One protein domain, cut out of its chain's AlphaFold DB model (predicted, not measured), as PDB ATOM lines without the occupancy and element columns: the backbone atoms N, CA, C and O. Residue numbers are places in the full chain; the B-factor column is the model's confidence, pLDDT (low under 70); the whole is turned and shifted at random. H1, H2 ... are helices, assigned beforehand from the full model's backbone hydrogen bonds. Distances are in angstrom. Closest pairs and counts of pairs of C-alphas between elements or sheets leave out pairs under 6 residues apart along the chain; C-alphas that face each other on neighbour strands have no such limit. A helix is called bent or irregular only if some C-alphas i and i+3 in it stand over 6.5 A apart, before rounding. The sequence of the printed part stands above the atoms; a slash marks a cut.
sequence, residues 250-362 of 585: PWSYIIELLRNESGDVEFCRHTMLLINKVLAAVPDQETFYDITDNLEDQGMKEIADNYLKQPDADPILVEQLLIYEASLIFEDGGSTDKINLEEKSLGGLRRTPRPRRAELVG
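Overview. This is residues 250 to 362 of the 585 residues of the protein "GBD/FH3 domain-containing protein" of Mesocestoides corti (UniProt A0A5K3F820). Two long helices, H2 and H5, lie side by side and run the same way as the core. H3 folds back beside H2, H1 packs at a slant on H2, and H4 slants past H5; a long loop leads from H5 to little H6, and little H7 lies beyond one end. The printed part has 113 residues with seven named helices, H1 to H7 in chain order, and no named strand: the class is all helix. It is compact, with a radius of gyration of the C-alphas of 14.3 A and spans of 48 by 32 by 19 A.

Along the chain. Find C-alpha 265 at (108.679, 184.783, 174.359); from there H2 runs 24.5 A to residue 281. H5, residues 315 to 331, covers 24.2 A from (111.991, 174.766, 173.130). Look for H3 at residues 285 to 296, 16.1 A, H4 at 300 to 308, 12.3 A, and H1 at 252 to 258. H6, residues 345 to 348, is irregular, but only just: its end C-alphas are 6.55 A apart. H7, residues 357 to 360, ends at (88.567, 172.066, 144.562).

Arrangement. H2 and H5 touch at a shallow tilt of 24 degrees, closest at the C-alphas of Arg 269 and Leu 317, 5.0 A. H1 touches H2 with residues 267 to 272 of H2 alone, closest at C-alphas 258 and 268, 5.0 A. H4 and H5, a helical hairpin, only just touch, with 3 pairs of C-alphas within 8 A, closest at Ala 304 and Leu 321, 6.4 A. H3 is close to H2 but not clearly touching, C-alphas 279 and 288 being 6.2 A apart. H6 likewise to H5, C-alphas 345 and 323, 7.5 A, and H7 to H3, C-alphas 357 and 286, 6.7 A. In H1 to H5 every O i to N i+4 pair is within hydrogen-bond range; H6 and H7 are too short for one.

Size, cuts and confidence. C-alphas 312 and 362, the farthest apart, are 49.2 A apart. The printed part has no cut; the link from H5 to H6 is long. Mean pLDDT is 86.0 for the printed part and 66 for H6.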
ATOM      1  N   PRO A 250      99.779 193.057 154.360       91.75
ATOM      2  CA  PRO A 250      99.188 191.844 154.923       91.75
ATOM      3  C   PRO A 250     100.163 191.126 155.853       91.75
ATOM      4  O   PRO A 250     101.352 191.061 155.555       91.75
ATOM      5  N   TRP A 251      99.681 190.619 156.987       94.19
ATOM      6  CA  TRP A 251     100.487 189.908 157.993       94.19
ATOM      7  C   TRP A 251     101.547 190.727 158.749       94.19
ATOM      8  O   TRP A 251     102.132 190.198 159.694       94.19
ATOM      9  N   SER A 252     101.743 192.014 158.441       94.19
ATOM     10  CA  SER A 252     102.749 192.849 159.121       94.19
ATOM     11  C   SER A 252     102.592 192.882 160.642       94.19
ATOM     12  O   SER A 252     103.583 192.750 161.353       94.19
ATOM     13  N   TYR A 253     101.357 192.949 161.148       94.62
ATOM     14  CA  TYR A 253     101.089 192.988 162.591       94.62
ATOM     15  C   TYR A 253     101.520 191.693 163.291       94.62
ATOM     16  O   TYR A 253     101.973 191.720 164.427       94.62
ATOM     17  N   ILE A 254     101.413 190.550 162.608       94.75
ATOM     18  CA  ILE A 254     101.843 189.243 163.120       94.75
ATOM     19  C   ILE A 254     103.374 189.137 163.099       94.75
ATOM     20  O   ILE A 254     103.969 188.672 164.068       94.75
ATOM     21  N   ILE A 255     104.026 189.622 162.039       93.88
ATOM     22  CA  ILE A 255     105.494 189.669 161.963       93.88
ATOM     23  C   ILE A 255     106.077 190.585 163.047       93.88
ATOM     24  O   ILE A 255     107.089 190.246 163.657       93.88
ATOM     25  N   GLU A 256     105.436 191.718 163.328       91.94
ATOM     26  CA  GLU A 256     105.848 192.634 164.396       91.94
ATOM     27  C   GLU A 256     105.816 191.959 165.774       91.94
ATOM     28  O   GLU A 256     106.749 192.121 166.561       91.94
ATOM     29  N   LEU A 257     104.810 191.117 166.044       91.69
ATOM     30  CA  LEU A 257     104.769 190.314 167.269       91.69
ATOM     31  C   LEU A 257     105.950 189.343 167.376       91.69
ATOM     32  O   LEU A 257     106.510 189.190 168.461       91.69
ATOM     33  N   LEU A 258     106.356 188.719 166.265       91.56
ATOM     34  CA  LEU A 258     107.486 187.784 166.236       91.56
ATOM     35  C   LEU A 258     108.849 188.462 166.376       91.56
ATOM     36  O   LEU A 258     109.793 187.827 166.841       91.56
ATOM     37  N   ARG A 259     108.972 189.743 166.009       89.38
ATOM     38  CA  ARG A 259     110.202 190.521 166.256       89.38
ATOM     39  C   ARG A 259     110.468 190.740 167.745       89.38
ATOM     40  O   ARG A 259     111.590 191.072 168.110       89.38
ATOM     41  N   ASN A 260     109.460 190.504 168.588       78.94
ATOM     42  CA  ASN A 260     109.568 190.450 170.040       78.94
ATOM     43  C   ASN A 260     110.215 191.686 170.675       78.94
ATOM     44  O   ASN A 260     111.107 191.573 171.515       78.94
ATOM     45  N   GLU A 261     109.735 192.880 170.326       68.88
ATOM     46  CA  GLU A 261     110.232 194.126 170.930       68.88
ATOM     47  C   GLU A 261     110.080 194.147 172.465       68.88
ATOM     48  O   GLU A 261     110.827 194.827 173.163       68.88
ATOM     49  N   SER A 262     109.133 193.371 173.005       70.19
ATOM     50  CA  SER A 262     108.886 193.228 174.444       70.19
ATOM     51  C   SER A 262     109.821 192.259 175.175       70.19
ATOM     52  O   SER A 262     109.824 192.259 176.404       70.19
ATOM     53  N   GLY A 263     110.545 191.389 174.465       75.44
ATOM     54  CA  GLY A 263     111.314 190.285 175.057       75.44
ATOM     55  C   GLY A 263     110.474 189.119 175.608       75.44
ATOM     56  O   GLY A 263     111.032 188.091 175.984       75.44
ATOM     57  N   ASP A 264     109.144 189.227 175.625       83.44
ATOM     58  CA  ASP A 264     108.234 188.178 176.088       83.44
ATOM     59  C   ASP A 264     108.017 187.086 175.025       83.44
ATOM     60  O   ASP A 264     107.237 187.221 174.080       83.44
ATOM     61  N   VAL A 265     108.705 185.964 175.231       87.44
ATOM     62  CA  VAL A 265     108.679 184.783 174.359       87.44
ATOM     63  C   VAL A 265     107.279 184.160 174.253       87.44
ATOM     64  O   VAL A 265     106.971 183.518 173.245       87.44
ATOM     65  N   GLU A 266     106.389 184.389 175.228       88.06
ATOM     66  CA  GLU A 266     104.998 183.925 175.167       88.06
ATOM     67  C   GLU A 266     104.285 184.461 173.923       88.06
ATOM     68  O   GLU A 266     103.539 183.713 173.283       88.06
ATOM     69  N   PHE A 267     104.514 185.726 173.546       89.25
ATOM     70  CA  PHE A 267     103.907 186.293 172.338       89.25
ATOM     71  C   PHE A 267     104.373 185.556 171.096       89.25
ATOM     72  O   PHE A 267     103.537 185.190 170.269       89.25
ATOM     73  N   CYS A 268     105.670 185.274 170.988       91.94
ATOM     74  CA  CYS A 268     106.217 184.554 169.846       91.94
ATOM     75  C   CYS A 268     105.613 183.156 169.726       91.94
ATOM     76  O   CYS A 268     105.202 182.767 168.634       91.94
ATOM     77  N   ARG A 269     105.461 182.430 170.844       92.62
ATOM     78  CA  ARG A 269     104.829 181.102 170.834       92.62
ATOM     79  C   ARG A 269     103.398 181.135 170.329       92.62
ATOM     80  O   ARG A 269     103.047 180.377 169.431       92.62
ATOM     81  N   HIS A 270     102.570 182.000 170.912       92.94
ATOM     82  CA  HIS A 270     101.158 182.087 170.544       92.94
ATOM     83  C   HIS A 270     100.992 182.591 169.106       92.94
ATOM     84  O   HIS A 270     100.094 182.145 168.398       92.94
ATOM     85  N   THR A 271     101.884 183.474 168.654       95.56
ATOM     86  CA  THR A 271     101.883 183.991 167.283       95.56
ATOM     87  C   THR A 271     102.254 182.899 166.285       95.56
ATOM     88  O   THR A 271     101.538 182.708 165.305       95.56
ATOM     89  N   MET A 272     103.306 182.123 166.560       95.25
ATOM     90  CA  MET A 272     103.669 180.979 165.722       95.25
ATOM     91  C   MET A 272     102.597 179.892 165.718       95.25
ATOM     92  O   MET A 272     102.287 179.350 164.661       95.25
ATOM     93  N   LEU A 273     101.979 179.621 166.869       94.31
ATOM     94  CA  LEU A 273     100.862 178.685 166.959       94.31
ATOM     95  C   LEU A 273      99.688 179.127 166.075       94.31
ATOM     96  O   LEU A 273      99.115 178.298 165.373       94.31
ATOM     97  N   LEU A 274      99.335 180.419 166.087       96.12
ATOM     98  CA  LEU A 274      98.292 180.961 165.216       96.12
ATOM     99  C   LEU A 274      98.655 180.784 163.736       96.12
ATOM    100  O   LEU A 274      97.825 180.290 162.979       96.12
ATOM    101  N   ILE A 275      99.882 181.134 163.331       96.69
ATOM    102  CA  ILE A 275     100.349 180.957 161.944       96.69
ATOM    103  C   ILE A 275     100.223 179.491 161.524       96.69
ATOM    104  O   ILE A 275      99.600 179.198 160.508       96.69
ATOM    105  N   ASN A 276     100.757 178.568 162.325       95.44
ATOM    106  CA  ASN A 276     100.732 177.139 162.018       95.44
ATOM    107  C   ASN A 276      99.303 176.593 161.937       95.44
ATOM    108  O   ASN A 276      99.006 175.804 161.042       95.44
ATOM    109  N   LYS A 277      98.399 177.045 162.817       94.25
ATOM    110  CA  LYS A 277      96.973 176.697 162.754       94.25
ATOM    111  C   LYS A 277      96.315 177.190 161.469       94.25
ATOM    112  O   LYS A 277      95.630 176.409 160.818       94.25
ATOM    113  N   VAL A 278      96.539 178.453 161.092       95.81
ATOM    114  CA  VAL A 278      95.991 179.001 159.841       95.81
ATOM    115  C   VAL A 278      96.515 178.202 158.653       95.81
ATOM    116  O   VAL A 278      95.725 177.723 157.849       95.81
ATOM    117  N   LEU A 279      97.832 178.000 158.565       94.25
ATOM    118  CA  LEU A 279      98.433 177.250 157.466       94.25
ATOM    119  C   LEU A 279      97.885 175.826 157.393       94.25
ATOM    120  O   LEU A 279      97.558 175.371 156.302       94.25
ATOM    121  N   ALA A 280      97.744 175.129 158.523       92.31
ATOM    122  CA  ALA A 280      97.201 173.773 158.565       92.31
ATOM    123  C   ALA A 280      95.756 173.690 158.041       92.31
ATOM    124  O   ALA A 280      95.448 172.752 157.310       92.31
ATOM    125  N   ALA A 281      94.917 174.676 158.367       91.56
ATOM    126  CA  ALA A 281      93.491 174.702 158.034       91.56
ATOM    127  C   ALA A 281      93.168 175.230 156.620       91.56
ATOM    128  O   ALA A 281      92.080 174.989 156.104       91.56
ATOM    129  N   VAL A 282      94.097 175.935 155.965       90.50
ATOM    130  CA  VAL A 282      93.894 176.413 154.587       90.50
ATOM    131  C   VAL A 282      93.739 175.224 153.616       90.50
ATOM    132  O   VAL A 282      94.594 174.327 153.618       90.50
ATOM    133  N   PRO A 283      92.695 175.207 152.760       86.81
ATOM    134  CA  PRO A 283      92.365 174.044 151.934       86.81
ATOM    135  C   PRO A 283      93.175 173.948 150.633       86.81
ATOM    136  O   PRO A 283      93.427 172.837 150.164       86.81
ATOM    137  N   ASP A 284      93.579 175.082 150.051       87.25
ATOM    138  CA  ASP A 284      94.196 175.161 148.723       87.25
ATOM    139  C   ASP A 284      95.656 175.624 148.747       87.25
ATOM    140  O   ASP A 284      96.098 176.381 149.617       87.25
ATOM    141  N   GLN A 285      96.411 175.164 147.752       88.94
ATOM    142  CA  GLN A 285      97.836 175.450 147.613       88.94
ATOM    143  C   GLN A 285      98.119 176.939 147.339       88.94
ATOM    144  O   GLN A 285      99.110 177.493 147.819       88.94
ATOM    145  N   GLU A 286      97.256 177.615 146.587       90.06
ATOM    146  CA  GLU A 286      97.423 179.020 146.229       90.06
ATOM    147  C   GLU A 286      97.310 179.926 147.456       90.06
ATOM    148  O   GLU A 286      98.197 180.751 147.673       90.06
ATOM    149  N   THR A 287      96.282 179.736 148.291       91.06
ATOM    150  CA  THR A 287      96.129 180.486 149.549       91.06
ATOM    151  C   THR A 287      97.292 180.210 150.502       91.06
ATOM    152  O   THR A 287      97.810 181.143 151.117       91.06
ATOM    153  N   PHE A 288      97.755 178.956 150.597       93.38
ATOM    154  CA  PHE A 288      98.917 178.611 151.421       93.38
ATOM    155  C   PHE A 288     100.150 179.415 150.996       93.38
ATOM    156  O   PHE A 288     100.757 180.095 151.827       93.38
ATOM    157  N   TYR A 289     100.482 179.405 149.702       93.69
ATOM    158  CA  TYR A 289     101.643 180.137 149.212       93.69
ATOM    159  C   TYR A 289     101.463 181.658 149.254       93.69
ATOM    160  O   TYR A 289     102.440 182.363 149.492       93.69
ATOM    161  N   ASP A 290     100.247 182.186 149.089       91.69
ATOM    162  CA  ASP A 290      99.980 183.620 149.257       91.69
ATOM    163  C   ASP A 290     100.309 184.084 150.681       91.69
ATOM    164  O   ASP A 290     100.940 185.127 150.865       91.69
ATOM    165  N   ILE A 291      99.945 183.296 151.695       94.00
ATOM    166  CA  ILE A 291     100.276 183.598 153.092       94.00
ATOM    167  C   ILE A 291     101.785 183.494 153.310       94.00
ATOM    168  O   ILE A 291     102.401 184.447 153.795       94.00
ATOM    169  N   THR A 292     102.402 182.369 152.940       94.81
ATOM    170  CA  THR A 292     103.828 182.148 153.213       94.81
ATOM    171  C   THR A 292     104.705 183.146 152.468       94.81
ATOM    172  O   THR A 292     105.648 183.665 153.051       94.81
ATOM    173  N   ASP A 293     104.370 183.502 151.226       92.38
ATOM    174  CA  ASP A 293     105.118 184.504 150.463       92.38
ATOM    175  C   ASP A 293     105.072 185.879 151.139       92.38
ATOM    176  O   ASP A 293     106.101 186.549 151.211       92.38
ATOM    177  N   ASN A 294     103.911 186.283 151.676       93.06
ATOM    178  CA  ASN A 294     103.789 187.530 152.436       93.06
ATOM    179  C   ASN A 294     104.620 187.503 153.727       93.06
ATOM    180  O   ASN A 294     105.184 188.534 154.102       93.06
ATOM    181  N   LEU A 295     104.695 186.359 154.414       94.69
ATOM    182  CA  LEU A 295     105.522 186.196 155.614       94.69
ATOM    183  C   LEU A 295     107.019 186.251 155.263       94.69
ATOM    184  O   LEU A 295     107.780 186.988 155.896       94.69
ATOM    185  N   GLU A 296     107.446 185.524 154.230       93.50
ATOM    186  CA  GLU A 296     108.846 185.488 153.787       93.50
ATOM    187  C   GLU A 296     109.331 186.857 153.292       93.50
ATOM    188  O   GLU A 296     110.405 187.303 153.698       93.50
ATOM    189  N   ASP A 297     108.514 187.587 152.525       92.62
ATOM    190  CA  ASP A 297     108.833 188.943 152.044       92.62
ATOM    191  C   ASP A 297     108.995 189.972 153.183       92.62
ATOM    192  O   ASP A 297     109.486 191.083 152.962       92.62
ATOM    193  N   GLN A 298     108.573 189.629 154.402       94.31
ATOM    194  CA  GLN A 298     108.676 190.468 155.600       94.31
ATOM    195  C   GLN A 298     109.763 190.006 156.583       94.31
ATOM    196  O   GLN A 298     109.890 190.583 157.671       94.31
ATOM    197  N   GLY A 299     110.581 189.025 156.187       92.25
ATOM    198  CA  GLY A 299     111.750 188.576 156.947       92.25
ATOM    199  C   GLY A 299     111.490 187.391 157.878       92.25
ATOM    200  O   GLY A 299     112.260 187.178 158.811       92.25
ATOM    201  N   MET A 300     110.439 186.595 157.644       94.00
ATOM    202  CA  MET A 300     110.140 185.407 158.458       94.00
ATOM    203  C   MET A 300     111.319 184.416 158.520       94.00
ATOM    204  O   MET A 300     111.517 183.748 159.537       94.00
ATOM    205  N   LYS A 301     112.130 184.316 157.458       91.94
ATOM    206  CA  LYS A 301     113.356 183.501 157.452       91.94
ATOM    207  C   LYS A 301     114.398 183.987 158.446       91.94
ATOM    208  O   LYS A 301     114.882 183.200 159.249       91.94
ATOM    209  N   GLU A 302     114.694 185.278 158.425       92.19
ATOM    210  CA  GLU A 302     115.678 185.882 159.325       92.19
ATOM    211  C   GLU A 302     115.240 185.759 160.786       92.19
ATOM    212  O   GLU A 302     116.050 185.437 161.651       92.19
ATOM    213  N   ILE A 303     113.944 185.953 161.057       91.44
ATOM    214  CA  ILE A 303     113.366 185.776 162.393       91.44
ATOM    215  C   ILE A 303     113.551 184.329 162.869       91.44
ATOM    216  O   ILE A 303     114.068 184.116 163.965       91.44
ATOM    217  N   ALA A 304     113.176 183.340 162.050       90.88
ATOM    218  CA  ALA A 304     113.324 181.926 162.393       90.88
ATOM    219  C   ALA A 304     114.793 181.547 162.650       90.88
ATOM    220  O   ALA A 304     115.107 180.987 163.699       90.88
ATOM    221  N   ASP A 305     115.701 181.934 161.749       90.31
ATOM    222  CA  ASP A 305     117.136 181.660 161.869       90.31
ATOM    223  C   ASP A 305     117.731 182.264 163.148       90.31
ATOM    224  O   ASP A 305     118.592 181.651 163.782       90.31
ATOM    225  N   ASN A 306     117.295 183.465 163.536       89.88
ATOM    226  CA  ASN A 306     117.777 184.132 164.744       89.88
ATOM    227  C   ASN A 306     117.379 183.372 166.013       89.88
ATOM    228  O   ASN A 306     118.215 183.221 166.903       89.88
ATOM    229  N   TYR A 307     116.148 182.863 166.084       87.38
ATOM    230  CA  TYR A 307     115.698 182.051 167.216       87.38
ATOM    231  C   TYR A 307     116.347 180.666 167.235       87.38
ATOM    232  O   TYR A 307     116.750 180.201 168.294       87.38
ATOM    233  N   LEU A 308     116.513 180.021 166.078       86.25
ATOM    234  CA  LEU A 308     117.116 178.686 165.990       86.25
ATOM    235  C   LEU A 308     118.618 178.676 166.317       86.25
ATOM    236  O   LEU A 308     119.141 177.665 166.781       86.25
ATOM    237  N   LYS A 309     119.329 179.786 166.084       88.75
ATOM    238  CA  LYS A 309     120.759 179.923 166.416       88.75
ATOM    239  C   LYS A 309     121.017 180.205 167.897       88.75
ATOM    240  O   LYS A 309     122.160 180.072 168.334       88.75
ATOM    241  N   GLN A 310     120.005 180.625 168.657       86.81
ATOM    242  CA  GLN A 310     120.157 180.913 170.082       86.81
ATOM    243  C   GLN A 310     120.217 179.599 170.884       86.81
ATOM    244  O   GLN A 310     119.281 178.803 170.819       86.81
ATOM    245  N   PRO A 311     121.298 179.343 171.644       76.31
ATOM    246  CA  PRO A 311     121.470 178.088 172.381       76.31
ATOM    247  C   PRO A 311     120.501 177.938 173.566       76.31
ATOM    248  O   PRO A 311     120.277 176.826 174.037       76.31
ATOM    249  N   ASP A 312     119.940 179.043 174.049       83.19
ATOM    250  CA  ASP A 312     118.982 179.151 175.151       83.19
ATOM    251  C   ASP A 312     117.551 179.467 174.674       83.19
ATOM    252  O   ASP A 312     116.706 179.889 175.465       83.19
ATOM    253  N   ALA A 313     117.266 179.254 173.384       85.69
ATOM    254  CA  ALA A 313     115.942 179.475 172.821       85.69
ATOM    255  C   ALA A 313     114.872 178.591 173.484       85.69
ATOM    256  O   ALA A 313     115.100 177.427 173.816       85.69
ATOM    257  N   ASP A 314     113.669 179.149 173.642       89.19
ATOM    258  CA  ASP A 314     112.524 178.439 174.211       89.19
ATOM    259  C   ASP A 314     112.167 177.213 173.345       89.19
ATOM    260  O   ASP A 314     111.847 177.377 172.163       89.19
ATOM    261  N   PRO A 315     112.185 175.989 173.909       90.50
ATOM    262  CA  PRO A 315     111.991 174.766 173.130       90.50
ATOM    263  C   PRO A 315     110.643 174.704 172.412       90.50
ATOM    264  O   PRO A 315     110.556 174.168 171.313       90.50
ATOM    265  N   ILE A 316     109.595 175.278 173.014       90.44
ATOM    266  CA  ILE A 316     108.248 175.276 172.437       90.44
ATOM    267  C   ILE A 316     108.200 176.234 171.241       90.44
ATOM    268  O   ILE A 316     107.609 175.908 170.213       90.44
ATOM    269  N   LEU A 317     108.831 177.408 171.334       91.69
ATOM    270  CA  LEU A 317     108.955 178.314 170.192       91.69
ATOM    271  C   LEU A 317     109.758 177.675 169.053       91.69
ATOM    272  O   LEU A 317     109.330 177.741 167.902       91.69
ATOM    273  N   VAL A 318     110.890 177.045 169.374       91.38
ATOM    274  CA  VAL A 318     111.725 176.327 168.398       91.38
ATOM    275  C   VAL A 318     110.917 175.232 167.705       91.38
ATOM    276  O   VAL A 318     110.902 175.177 166.478       91.38
ATOM    277  N   GLU A 319     110.174 174.424 168.458       90.94
ATOM    278  CA  GLU A 319     109.280 173.407 167.901       90.94
ATOM    279  C   GLU A 319     108.253 174.020 166.937       90.94
ATOM    280  O   GLU A 319     108.069 173.514 165.831       90.94
ATOM    281  N   GLN A 320     107.616 175.138 167.298       92.81
ATOM    282  CA  GLN A 320     106.649 175.804 166.418       92.81
ATOM    283  C   GLN A 320     107.287 176.376 165.140       92.81
ATOM    284  O   GLN A 320     106.659 176.347 164.080       92.81
ATOM    285  N   LEU A 321     108.522 176.874 165.208       92.50
ATOM    286  CA  LEU A 321     109.274 177.312 164.028       92.50
ATOM    287  C   LEU A 321     109.634 176.127 163.125       92.50
ATOM    288  O   LEU A 321     109.477 176.211 161.910       92.50
ATOM    289  N   LEU A 322     110.031 174.997 163.709       91.44
ATOM    290  CA  LEU A 322     110.309 173.776 162.956       91.44
ATOM    291  C   LEU A 322     109.039 173.223 162.300       91.44
ATOM    292  O   LEU A 322     109.090 172.779 161.155       91.44
ATOM    293  N   ILE A 323     107.885 173.290 162.975       91.25
ATOM    294  CA  ILE A 323     106.581 172.930 162.392       91.25
ATOM    295  C   ILE A 323     106.281 173.787 161.153       91.25
ATOM    296  O   ILE A 323     105.815 173.266 160.135       91.25
ATOM    297  N   TYR A 324     106.567 175.087 161.217       93.75
ATOM    298  CA  TYR A 324     106.419 175.985 160.074       93.75
ATOM    299  C   TYR A 324     107.334 175.562 158.910       93.75
ATOM    300  O   TYR A 324     106.866 175.409 157.781       93.75
ATOM    301  N   GLU A 325     108.613 175.281 159.175       91.12
ATOM    302  CA  GLU A 325     109.564 174.822 158.150       91.12
ATOM    303  C   GLU A 325     109.168 173.478 157.532       91.12
ATOM    304  O   GLU A 325     109.178 173.328 156.308       91.12
ATOM    305  N   ALA A 326     108.753 172.519 158.357       89.94
ATOM    306  CA  ALA A 326     108.247 171.225 157.916       89.94
ATOM    307  C   ALA A 326     107.027 171.374 157.001       89.94
ATOM    308  O   ALA A 326     106.945 170.707 155.970       89.94
ATOM    309  N   SER A 327     106.107 172.281 157.339       91.06
ATOM    310  CA  SER A 327     104.912 172.552 156.532       91.06
ATOM    311  C   SER A 327     105.271 173.061 155.134       91.06
ATOM    312  O   SER A 327     104.667 172.632 154.155       91.06
ATOM    313  N   LEU A 328     106.286 173.924 155.022       90.81
ATOM    314  CA  LEU A 328     106.803 174.391 153.732       90.81
ATOM    315  C   LEU A 328     107.460 173.255 152.931       90.81
ATOM    316  O   LEU A 328     107.225 173.134 151.731       90.81
ATOM    317  N   ILE A 329     108.262 172.410 153.590       87.94
ATOM    318  CA  ILE A 329     108.947 171.278 152.947       87.94
ATOM    319  C   ILE A 329     107.935 170.282 152.378       87.94
ATOM    320  O   ILE A 329     108.085 169.854 151.232       87.94
ATOM    321  N   PHE A 330     106.918 169.905 153.155       87.88
ATOM    322  CA  PHE A 330     105.894 168.963 152.703       87.88
ATOM    323  C   PHE A 330     105.051 169.526 151.560       87.88
ATOM    324  O   PHE A 330     104.744 168.789 150.622       87.88
ATOM    325  N   GLU A 331     104.722 170.820 151.595       88.31
ATOM    326  CA  GLU A 331     103.970 171.457 150.512       88.31
ATOM    327  C   GLU A 331     104.768 171.478 149.196       88.31
ATOM    328  O   GLU A 331     104.216 171.219 148.128       88.31
ATOM    329  N   ASP A 332     106.092 171.647 149.273       85.81
ATOM    330  CA  ASP A 332     106.997 171.556 148.118       85.81
ATOM    331  C   ASP A 332     107.223 170.109 147.617       85.81
ATOM    332  O   ASP A 332     107.910 169.890 146.609       85.81
ATOM    333  N   GLY A 333     106.650 169.107 148.296       80.31
ATOM    334  CA  GLY A 333     106.805 167.681 147.994       80.31
ATOM    335  C   GLY A 333     108.092 167.055 148.541       80.31
ATOM    336  O   GLY A 333     108.572 166.056 148.002       80.31
ATOM    337  N   GLY A 334     108.692 167.658 149.570       80.38
ATOM    338  CA  GLY A 334     109.869 167.139 150.264       80.38
ATOM    339  C   GLY A 334     109.569 165.959 151.201       80.38
ATOM    340  O   GLY A 334     108.447 165.774 151.660       80.38
ATOM    341  N   SER A 335     110.605 165.160 151.484       73.25
ATOM    342  CA  SER A 335     110.550 164.006 152.400       73.25
ATOM    343  C   SER A 335     110.826 164.410 153.854       73.25
ATOM    344  O   SER A 335     111.509 165.406 154.113       73.25
ATOM    345  N   THR A 336     110.370 163.577 154.795       72.06
ATOM    346  CA  THR A 336     110.641 163.677 156.241       72.06
ATOM    347  C   THR A 336     112.127 163.706 156.586       72.06
ATOM    348  O   THR A 336     112.494 164.236 157.626       72.06
ATOM    349  N   ASP A 337     112.994 163.202 155.704       67.69
ATOM    350  CA  ASP A 337     114.448 163.128 155.918       67.69
ATOM    351  C   ASP A 337     115.119 164.504 156.076       67.69
ATOM    352  O   ASP A 337     116.251 164.603 156.542       67.69
ATOM    353  N   LYS A 338     114.429 165.580 155.675       67.69
ATOM    354  CA  LYS A 338     114.900 166.969 155.801       67.69
ATOM    355  C   LYS A 338     114.406 167.667 157.070       67.69
ATOM    356  O   LYS A 338     114.681 168.850 157.243       67.69
ATOM    357  N   ILE A 339     113.646 166.974 157.918       73.50
ATOM    358  CA  ILE A 339     112.894 167.575 159.016       73.50
ATOM    359  C   ILE A 339     113.468 167.107 160.352       73.50
ATOM    360  O   ILE A 339     113.529 165.914 160.629       73.50
ATOM    361  N   ASN A 340     113.845 168.057 161.204       70.12
ATOM    362  CA  ASN A 340     114.304 167.786 162.565       70.12
ATOM    363  C   ASN A 340     113.156 168.008 163.567       70.12
ATOM    364  O   ASN A 340     113.146 169.003 164.282       70.12
ATOM    365  N   LEU A 341     112.151 167.126 163.564       76.19
ATOM    366  CA  LEU A 341     110.997 167.173 164.477       76.19
ATOM    367  C   LEU A 341     110.735 165.805 165.099       76.19
ATOM    368  O   LEU A 341     110.876 164.774 164.442       76.19
ATOM    369  N   GLU A 342     110.285 165.806 166.352       70.44
ATOM    370  CA  GLU A 342     109.830 164.591 167.019       70.44
ATOM    371  C   GLU A 342     108.576 164.018 166.337       70.44
ATOM    372  O   GLU A 342     107.697 164.743 165.863       70.44
ATOM    373  N   GLU A 343     108.449 162.688 166.336       64.25
ATOM    374  CA  GLU A 343     107.351 161.971 165.672       64.25
ATOM    375  C   GLU A 343     105.960 162.403 166.171       64.25
ATOM    376  O   GLU A 343     104.990 162.433 165.411       64.25
ATOM    377  N   LYS A 344     105.871 162.828 167.437       67.81
ATOM    378  CA  LYS A 344     104.647 163.355 168.052       67.81
ATOM    379  C   LYS A 344     104.178 164.664 167.403       67.81
ATOM    380  O   LYS A 344     102.976 164.845 167.220       67.81
ATOM    381  N   SER A 345     105.103 165.543 167.033       71.62
ATOM    382  CA  SER A 345     104.824 166.855 166.429       71.62
ATOM    383  C   SER A 345     104.507 166.733 164.932       71.62
ATOM    384  O   SER A 345     103.786 167.554 164.370       71.62
ATOM    385  N   LEU A 346     104.955 165.643 164.297       66.19
ATOM    386  CA  LEU A 346     104.637 165.282 162.909       66.19
ATOM    387  C   LEU A 346     103.244 164.659 162.721       66.19
ATOM    388  O   LEU A 346     102.816 164.469 161.580       66.19
ATOM    389  N   GLY A 347     102.556 164.273 163.801       59.47
ATOM    390  CA  GLY A 347     101.256 163.594 163.737       59.47
ATOM    391  C   GLY A 347     100.103 164.489 163.268       59.47
ATOM    392  O   GLY A 347      99.136 163.983 162.713       59.47
ATOM    393  N   GLY A 348     100.219 165.807 163.461       67.81
ATOM    394  CA  GLY A 348      99.210 166.795 163.059       67.81
ATOM    395  C   GLY A 348      99.518 167.532 161.754       67.81
ATOM    396  O   GLY A 348      98.750 168.406 161.363       67.81
ATOM    397  N   LEU A 349     100.641 167.227 161.092       77.81
ATOM    398  CA  LEU A 349     101.073 167.944 159.893       77.81
ATOM    399  C   LEU A 349     100.581 167.275 158.618       77.81
ATOM    400  O   LEU A 349     100.695 166.060 158.441       77.81
ATOM    401  N   ARG A 350     100.119 168.099 157.679       78.44
ATOM    402  CA  ARG A 350      99.835 167.656 156.319       78.44
ATOM    403  C   ARG A 350     101.156 167.299 155.627       78.44
ATOM    404  O   ARG A 350     102.015 168.156 155.454       78.44
ATOM    405  N   ARG A 351     101.311 166.028 155.243       81.06
ATOM    406  CA  ARG A 351     102.533 165.494 154.600       81.06
ATOM    407  C   ARG A 351     102.459 165.447 153.076       81.06
ATOM    408  O   ARG A 351     103.440 165.117 152.421       81.06
ATOM    409  N   THR A 352     101.285 165.724 152.524       78.69
ATOM    410  CA  THR A 352     101.033 165.755 151.086       78.69
ATOM    411  C   THR A 352     100.653 167.169 150.662       78.69
ATOM    412  O   THR A 352      99.932 167.841 151.405       78.69
ATOM    413  N   PRO A 353     101.074 167.622 149.470       82.38
ATOM    414  CA  PRO A 353     100.663 168.923 148.956       82.38
ATOM    415  C   PRO A 353      99.138 169.095 148.934       82.38
ATOM    416  O   PRO A 353      98.367 168.122 148.845       82.38
ATOM    417  N   ARG A 354      98.688 170.340 149.061       86.62
ATOM    418  CA  ARG A 354      97.273 170.699 148.928       86.62
ATOM    419  C   ARG A 354      96.831 170.607 147.467       86.62
ATOM    420  O   ARG A 354      97.652 170.797 146.568       86.62
ATOM    421  N   PRO A 355      95.548 170.296 147.216       85.31
ATOM    422  CA  PRO A 355      94.997 170.413 145.874       85.31
ATOM    423  C   PRO A 355      95.047 171.871 145.409       85.31
ATOM    424  O   PRO A 355      95.035 172.809 146.219       85.31
ATOM    425  N   ARG A 356      95.079 172.061 144.093       83.25
ATOM    426  CA  ARG A 356      94.955 173.399 143.503       83.25
ATOM    427  C   ARG A 356      93.529 173.908 143.654       83.25
ATOM    428  O   ARG A 356      92.568 173.137 143.602       83.25
ATOM    429  N   ARG A 357      93.355 175.223 143.739       78.75
ATOM    430  CA  ARG A 357      92.034 175.865 143.827       78.75
ATOM    431  C   ARG A 357      91.097 175.439 142.693       78.75
ATOM    432  O   ARG A 357      89.911 175.235 142.925       78.75
ATOM    433  N   ALA A 358      91.622 175.265 141.479       73.88
ATOM    434  CA  ALA A 358      90.847 174.793 140.328       73.88
ATOM    435  C   ALA A 358      90.300 173.363 140.510       73.88
ATOM    436  O   ALA A 358      89.185 173.078 140.074       73.88
ATOM    437  N   GLU A 359      91.055 172.493 141.187       77.88
ATOM    438  CA  GLU A 359      90.668 171.105 141.474       77.88
ATOM    439  C   GLU A 359      89.557 171.054 142.531       77.88
ATOM    440  O   GLU A 359      88.631 170.256 142.415       77.88
ATOM    441  N   LEU A 360      89.598 171.952 143.522       74.12
ATOM    442  CA  LEU A 360      88.567 172.066 144.562       74.12
ATOM    443  C   LEU A 360      87.228 172.595 144.036       74.12
ATOM    444  O   LEU A 360      86.177 172.213 144.536       74.12
ATOM    445  N   VAL A 361      87.255 173.477 143.033       69.81
ATOM    446  CA  VAL A 361      86.046 174.093 142.451       69.81
ATOM    447  C   VAL A 361      85.390 173.184 141.392       69.81
ATOM    448  O   VAL A 361      84.348 173.530 140.840       69.81
ATOM    449  N   GLY A 362      85.963 172.007 141.106       60.47
ATOM    450  CA  GLY A 362      85.399 171.043 140.155       60.47
ATOM    451  C   GLY A 362      85.386 171.538 138.705       60.47
ATOM    452  O   GLY A 362      84.545 171.105 137.915       60.47
TER     453      GLY A 362